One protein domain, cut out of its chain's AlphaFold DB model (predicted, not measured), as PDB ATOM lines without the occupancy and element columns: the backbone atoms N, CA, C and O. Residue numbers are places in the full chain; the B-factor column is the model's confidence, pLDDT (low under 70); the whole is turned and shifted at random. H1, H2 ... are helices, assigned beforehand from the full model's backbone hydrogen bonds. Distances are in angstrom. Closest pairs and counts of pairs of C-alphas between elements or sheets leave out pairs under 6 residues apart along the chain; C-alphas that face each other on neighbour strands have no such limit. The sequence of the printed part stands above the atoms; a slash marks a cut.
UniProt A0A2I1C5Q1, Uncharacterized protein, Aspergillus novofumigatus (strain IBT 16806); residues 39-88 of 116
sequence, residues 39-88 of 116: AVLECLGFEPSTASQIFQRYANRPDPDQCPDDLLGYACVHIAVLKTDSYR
ATOM      1  N   ALA A  39     -27.539  35.971 -27.648       80.44
ATOM      2  CA  ALA A  39     -28.903  35.529 -27.923       80.44
ATOM      3  C   ALA A  39     -29.035  33.996 -27.988       80.44
ATOM      4  O   ALA A  39     -30.048  33.454 -27.551       80.44
ATOM      5  N   VAL A  40     -28.009  33.278 -28.468       81.75
ATOM      6  CA  VAL A  40     -27.993  31.802 -28.450       81.75
ATOM      7  C   VAL A  40     -28.023  31.286 -27.013       81.75
ATOM      8  O   VAL A  40     -28.791  30.381 -26.696       81.75
ATOM      9  N   LEU A  41     -27.250  31.901 -26.116       81.31
ATOM     10  CA  LEU A  41     -27.251  31.545 -24.696       81.31
ATOM     11  C   LEU A  41     -28.599  31.873 -24.030       81.31
ATOM     12  O   LEU A  41     -29.107  31.073 -23.247       81.31
ATOM     13  N   GLU A  42     -29.237  32.990 -24.377       83.81
ATOM     14  CA  GLU A  42     -30.590  33.313 -23.895       83.81
ATOM     15  C   GLU A  42     -31.629  32.281 -24.356       83.81
ATOM     16  O   GLU A  42     -32.437  31.810 -23.554       83.81
ATOM     17  N   CYS A  43     -31.569  31.852 -25.622       79.31
ATOM     18  CA  CYS A  43     -32.427  30.786 -26.143       79.31
ATOM     19  C   CYS A  43     -32.194  29.433 -25.452       79.31
ATOM     20  O   CYS A  43     -33.130  28.642 -25.336       79.31
ATOM     21  N   LEU A  44     -30.979  29.171 -24.965       78.25
ATOM     22  CA  LEU A  44     -30.649  27.981 -24.172       78.25
ATOM     23  C   LEU A  44     -31.135  28.069 -22.713       78.25
ATOM     24  O   LEU A  44     -31.054  27.080 -21.985       78.25
ATOM     25  N   GLY A  45     -31.666  29.221 -22.290       81.44
ATOM     26  CA  GLY A  45     -32.258  29.430 -20.969       81.44
ATOM     27  C   GLY A  45     -31.370  30.175 -19.973       81.44
ATOM     28  O   GLY A  45     -31.709  30.228 -18.791       81.44
ATOM     29  N   PHE A  46     -30.249  30.757 -20.412       81.75
ATOM     30  CA  PHE A  46     -29.486  31.678 -19.570       81.75
ATOM     31  C   PHE A  46     -30.232  33.010 -19.410       81.75
ATOM     32  O   PHE A  46     -30.885  33.493 -20.332       81.75
ATOM     33  N   GLU A  47     -30.099  33.645 -18.243       86.50
ATOM     34  CA  GLU A  47     -30.563  35.024 -18.068       86.50
ATOM     35  C   GLU A  47     -29.791  35.959 -19.026       86.50
ATOM     36  O   GLU A  47     -28.569  35.809 -19.126       86.50
ATOM     37  N   PRO A  48     -30.431  36.961 -19.665       83.25
ATOM     38  CA  PRO A  48     -29.761  37.893 -20.585       83.25
ATOM     39  C   PRO A  48     -28.481  38.536 -20.034       83.25
ATOM     40  O   PRO A  48     -27.469  38.658 -20.728       83.25
ATOM     41  N   SER A  49     -28.481  38.899 -18.749       82.75
ATOM     42  CA  SER A  49     -27.308  39.477 -18.083       82.75
ATOM     43  C   SER A  49     -26.141  38.485 -17.977       82.75
ATOM     44  O   SER A  49     -24.977  38.870 -18.104       82.75
ATOM     45  N   THR A  50     -26.444  37.202 -17.776       81.31
ATOM     46  CA  THR A  50     -25.468  36.115 -17.660       81.31
ATOM     47  C   THR A  50     -24.977  35.685 -19.039       81.31
ATOM     48  O   THR A  50     -23.772  35.552 -19.244       81.31
ATOM     49  N   ALA A  51     -25.886  35.548 -20.005       83.88
ATOM     50  CA  ALA A  51     -25.583  35.268 -21.403       83.88
ATOM     51  C   ALA A  51     -24.608  36.299 -21.993       83.88
ATOM     52  O   ALA A  51     -23.571  35.932 -22.546       83.88
ATOM     53  N   SER A  52     -24.890  37.590 -21.792       84.88
ATOM     54  CA  SER A  52     -24.020  38.682 -22.238       84.88
ATOM     55  C   SER A  52     -22.631  38.618 -21.595       84.88
ATOM     56  O   SER A  52     -21.620  38.734 -22.283       84.88
ATOM     57  N   GLN A  53     -22.550  38.340 -20.290       82.56
ATOM     58  CA  GLN A  53     -21.266  38.201 -19.597       82.56
ATOM     59  C   GLN A  53     -20.443  37.002 -20.075       82.56
ATOM     60  O   GLN A  53     -19.225  37.122 -20.218       82.56
ATOM     61  N   ILE A  54     -21.076  35.848 -20.302       82.25
ATOM     62  CA  ILE A  54     -20.396  34.652 -20.818       82.25
ATOM     63  C   ILE A  54     -19.884  34.931 -22.231       82.25
ATOM     64  O   ILE A  54     -18.712  34.683 -22.507       82.25
ATOM     65  N   PHE A  55     -20.717  35.519 -23.092       84.69
ATOM     66  CA  PHE A  55     -20.326  35.881 -24.453       84.69
ATOM     67  C   PHE A  55     -19.205  36.928 -24.484       84.69
ATOM     68  O   PHE A  55     -18.268  36.813 -25.264       84.69
ATOM     69  N   GLN A  56     -19.220  37.925 -23.598       84.12
ATOM     70  CA  GLN A  56     -18.118  38.887 -23.512       84.12
ATOM     71  C   GLN A  56     -16.806  38.223 -23.095       84.12
ATOM     72  O   GLN A  56     -15.764  38.516 -23.678       84.12
ATOM     73  N   ARG A  57     -16.831  37.306 -22.123       81.69
ATOM     74  CA  ARG A  57     -15.636  36.524 -21.762       81.69
ATOM     75  C   ARG A  57     -15.211  35.582 -22.888       81.69
ATOM     76  O   ARG A  57     -14.023  35.306 -23.016       81.69
ATOM     77  N   TYR A  58     -16.162  35.129 -23.706       80.38
ATOM     78  CA  TYR A  58     -15.908  34.380 -24.933       80.38
ATOM     79  C   TYR A  58     -15.189  35.208 -25.998       80.38
ATOM     80  O   TYR A  58     -14.179  34.786 -26.544       80.38
ATOM     81  N   ALA A  59     -15.656  36.423 -26.249       81.25
ATOM     82  CA  ALA A  59     -15.074  37.288 -27.266       81.25
ATOM     83  C   ALA A  59     -13.710  37.877 -26.857       81.25
ATOM     84  O   ALA A  59     -12.883  38.165 -27.713       81.25
ATOM     85  N   ASN A  60     -13.462  38.064 -25.554       80.62
ATOM     86  CA  ASN A  60     -12.255  38.723 -25.031       80.62
ATOM     87  C   ASN A  60     -11.184  37.744 -24.519       80.62
ATOM     88  O   ASN A  60     -10.378  38.097 -23.653       80.62
ATOM     89  N   ARG A  61     -11.179  36.496 -24.993       74.69
ATOM     90  CA  ARG A  61     -10.179  35.514 -24.563       74.69
ATOM     91  C   ARG A  61      -8.783  35.956 -25.008       74.69
ATOM     92  O   ARG A  61      -8.620  36.339 -26.162       74.69
ATOM     93  N   PRO A  62      -7.771  35.853 -24.133       70.19
ATOM     94  CA  PRO A  62      -6.403  36.206 -24.490       70.19
ATOM     95  C   PRO A  62      -5.775  35.246 -25.511       70.19
ATOM     96  O   PRO A  62      -4.762  35.608 -26.098       70.19
ATOM     97  N   ASP A  63      -6.356  34.059 -25.731       63.56
ATOM     98  CA  ASP A  63      -5.839  33.093 -26.700       63.56
ATOM     99  C   ASP A  63      -6.956  32.144 -27.201       63.56
ATOM    100  O   ASP A  63      -7.425  31.300 -26.429       63.56
ATOM    101  N   PRO A  64      -7.444  32.283 -28.449       63.09
ATOM    102  CA  PRO A  64      -8.477  31.403 -29.004       63.09
ATOM    103  C   PRO A  64      -7.965  29.976 -29.270       63.09
ATOM    104  O   PRO A  64      -8.755  29.037 -29.260       63.09
ATOM    105  N   ASP A  65      -6.650  29.789 -29.419       61.44
ATOM    106  CA  ASP A  65      -6.042  28.479 -29.691       61.44
ATOM    107  C   ASP A  65      -5.908  27.594 -28.434       61.44
ATOM    108  O   ASP A  65      -5.723  26.381 -28.540       61.44
ATOM    109  N   GLN A  66      -6.021  28.168 -27.227       57.69
ATOM    110  CA  GLN A  66      -5.915  27.414 -25.965       57.69
ATOM    111  C   GLN A  66      -7.242  26.801 -25.497       57.69
ATOM    112  O   GLN A  66      -7.242  25.922 -24.634       57.69
ATOM    113  N   CYS A  67      -8.368  27.243 -26.054       58.16
ATOM    114  CA  CYS A  67      -9.690  26.670 -25.819       58.16
ATOM    115  C   CYS A  67     -10.471  26.717 -27.137       58.16
ATOM    116  O   CYS A  67     -11.233  27.664 -27.337       58.16
ATOM    117  N   PRO A  68     -10.324  25.702 -28.011       60.09
ATOM    118  CA  PRO A  68     -11.099  25.593 -29.249       60.09
ATOM    119  C   PRO A  68     -12.576  25.245 -28.987       60.09
ATOM    120  O   PRO A  68     -13.278  24.819 -29.896       60.09
ATOM    121  N   ASP A  69     -13.033  25.351 -27.737       65.56
ATOM    122  CA  ASP A  69     -14.413  25.103 -27.364       65.56
ATOM    123  C   ASP A  69     -15.301  26.198 -27.951       65.56
ATOM    124  O   ASP A  69     -15.171  27.376 -27.592       65.56
ATOM    125  N   ASP A  70     -16.251  25.774 -28.783       77.38
ATOM    126  CA  ASP A  70     -17.350  26.604 -29.266       77.38
ATOM    127  C   ASP A  70     -18.051  27.310 -28.090       77.38
ATOM    128  O   ASP A  70     -18.009  26.851 -26.936       77.38
ATOM    129  N   LEU A  71     -18.762  28.409 -28.366       79.50
ATOM    130  CA  LEU A  71     -19.474  29.199 -27.348       79.50
ATOM    131  C   LEU A  71     -20.274  28.342 -26.349       79.50
ATOM    132  O   LEU A  71     -20.277  28.618 -25.144       79.50
ATOM    133  N   LEU A  72     -20.908  27.274 -26.837       77.88
ATOM    134  CA  LEU A  72     -21.657  26.330 -26.014       77.88
ATOM    135  C   LEU A  72     -20.760  25.510 -25.071       77.88
ATOM    136  O   LEU A  72     -21.089  25.374 -23.893       77.88
ATOM    137  N   GLY A  73     -19.624  25.002 -25.556       75.62
ATOM    138  CA  GLY A  73     -18.652  24.270 -24.741       75.62
ATOM    139  C   GLY A  73     -18.127  25.135 -23.597       75.62
ATOM    140  O   GLY A  73     -18.134  24.724 -22.434       75.62
ATOM    141  N   TYR A  74     -17.816  26.397 -23.894       78.06
ATOM    142  CA  TYR A  74     -17.393  27.359 -22.880       78.06
ATOM    143  C   TYR A  74     -18.483  27.674 -21.846       78.06
ATOM    144  O   TYR A  74     -18.212  27.739 -20.642       78.06
ATOM    145  N   ALA A  75     -19.733  27.833 -22.287       78.44
ATOM    146  CA  ALA A  75     -20.867  28.036 -21.390       78.44
ATOM    147  C   ALA A  75     -21.117  26.808 -20.491       78.44
ATOM    148  O   ALA A  75     -21.408  26.952 -19.300       78.44
ATOM    149  N   CYS A  76     -20.942  25.595 -21.022       74.44
ATOM    150  CA  CYS A  76     -21.055  24.356 -20.258       74.44
ATOM    151  C   CYS A  76     -19.990  24.240 -19.158       74.44
ATOM    152  O   CYS A  76     -20.327  23.824 -18.049       74.44
ATOM    153  N   VAL A  77     -18.745  24.656 -19.411       74.94
ATOM    154  CA  VAL A  77     -17.697  24.717 -18.373       74.94
ATOM    155  C   VAL A  77     -18.100  25.676 -17.253       74.94
ATOM    156  O   VAL A  77     -17.974  25.340 -16.075       74.94
ATOM    157  N   HIS A  78     -18.676  26.831 -17.594       69.25
ATOM    158  CA  HIS A  78     -19.197  27.776 -16.606       69.25
ATOM    159  C   HIS A  78     -20.295  27.174 -15.712       69.25
ATOM    160  O   HIS A  78     -20.299  27.417 -14.506       69.25
ATOM    161  N   ILE A  79     -21.184  26.344 -16.268       69.25
ATOM    162  CA  ILE A  79     -22.184  25.596 -15.484       69.25
ATOM    163  C   ILE A  79     -21.521  24.491 -14.649       69.25
ATOM    164  O   ILE A  79     -21.918  24.254 -13.508       69.25
ATOM    165  N   ALA A  80     -20.516  23.800 -15.191       66.50
ATOM    166  CA  ALA A  80     -19.812  22.731 -14.488       66.50
ATOM    167  C   ALA A  80     -19.085  23.247 -13.234       66.50
ATOM    168  O   ALA A  80     -19.113  22.578 -12.203       66.50
ATOM    169  N   VAL A  81     -18.540  24.468 -13.278       63.59
ATOM    170  CA  VAL A  81     -17.955  25.158 -12.111       63.59
ATOM    171  C   VAL A  81     -19.005  25.486 -11.035       63.59
ATOM    172  O   VAL A  81     -18.696  25.498  -9.846       63.59
ATOM    173  N   LEU A  82     -20.273  25.695 -11.398       60.03
ATOM    174  CA  LEU A  82     -21.355  25.836 -10.409       60.03
ATOM    175  C   LEU A  82     -21.772  24.488  -9.797       60.03
ATOM    176  O   LEU A  82     -22.373  24.453  -8.726       60.03
ATOM    177  N   LYS A  83     -21.457  23.376 -10.470       57.22
ATOM    178  CA  LYS A  83     -21.731  22.006 -10.011       57.22
ATOM    179  C   LYS A  83     -20.607  21.390  -9.178       57.22
ATOM    180  O   LYS A  83     -20.841  20.344  -8.577       57.22
ATOM    181  N   THR A  84     -19.419  21.997  -9.134       53.62
ATOM    182  CA  THR A  84     -18.358  21.585  -8.205       53.62
ATOM    183  C   THR A  84     -18.803  21.781  -6.756       53.62
ATOM    184  O   THR A  84     -19.498  22.741  -6.437       53.62
ATOM    185  N   ASP A  85     -18.415  20.841  -5.892       53.53
ATOM    186  CA  ASP A  85     -19.081  20.428  -4.645       53.53
ATOM    187  C   ASP A  85     -19.347  21.491  -3.559       53.53
ATOM    188  O   ASP A  85     -19.955  21.178  -2.540       53.53
ATOM    189  N   SER A  86     -18.994  22.759  -3.769       53.03
ATOM    190  CA  SER A  86     -19.224  23.839  -2.802       53.03
ATOM    191  C   SER A  86     -20.706  24.181  -2.571       53.03
ATOM    192  O   SER A  86     -21.007  24.911  -1.631       53.03
ATOM    193  N   TYR A  87     -21.624  23.668  -3.402       49.91
ATOM    194  CA  TYR A  87     -23.073  23.879  -3.278       49.91
ATOM    195  C   TYR A  87     -23.865  22.628  -2.875       49.91
ATOM    196  O   TYR A  87     -25.082  22.713  -2.728       49.91
ATOM    197  N   ARG A  88     -23.227  21.458  -2.701       51.38
ATOM    198  CA  ARG A  88     -23.968  20.244  -2.295       51.38
ATOM    199  C   ARG A  88     -24.393  20.267  -0.828       51.38
ATOM    200  O   ARG A  88     -25.394  19.640  -0.503       51.38
TER     201      ARG A  88
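This is residues 39 to 88 of the 116 residues of an uncharacterized protein of Aspergillus novofumigatus (strain IBT 16806) (UniProt A0A2I1C5Q1). Two longer helices, H2 and H3, meet as a steep V, the second half of H2 packing on the first residues of H3, and the short helix H1 packs on the first residues of H2. The loop of residues 60 to 66, within the link from H2 to H3, sticks out, and so does the far part of H3 with the tail, residues 79 to 88. The printed part has 50 residues with three named helices, H1, H2 and H3 in chain order, no named strand, and the class all helix. It is only just compact, close to loose, with a radius of gyration of the C-alphas of 11.6 A, and spans 34 by 24 by 13 A.

H1, residues 39 to 43, touches H2, residues 48 to 59, and H2 touches H1 with residues 48 to 51 alone; the closest C-alphas, of Leu 41 and Ala 51, are 5.2 A apart. H2, with residues 54 to 58 alone, touches residues 71 to 75 of H3, residues 71 to 83. Their closest C-alphas, of Ile 54 and Ala 75, are 6.7 A apart, and the two helices run opposite ways at a steep tilt of 63 degrees. H1 and H3 are close but not clearly touching, the closest C-alphas, of Leu 41 and Leu 72, being 7.8 A apart. Every O i to N i+4 pair is within hydrogen-bond range in H1 and H2, and 8 of 9 in H3.

H1 begins at C-alpha 39, (-28.903, 35.529, -27.923), and is 6.2 A long from first to last C-alpha. H2 is 16.1 A long and begins at C-alpha 48, (-29.761, 37.893, -20.585). H3 is 18.9 A long and ends at C-alpha 83, (-21.731, 22.006, -10.011).

The C-alphas of Asp 65 and Arg 88, the two farthest apart, are 33.8 A apart. The printed part has no cut; the link from H1 to H2 is tight and that from H2 to H3, of 11 residues, is long. The mean pLDDT of the printed part is 72.9, and residues 63 to 69 and 78 to 88 are under 70.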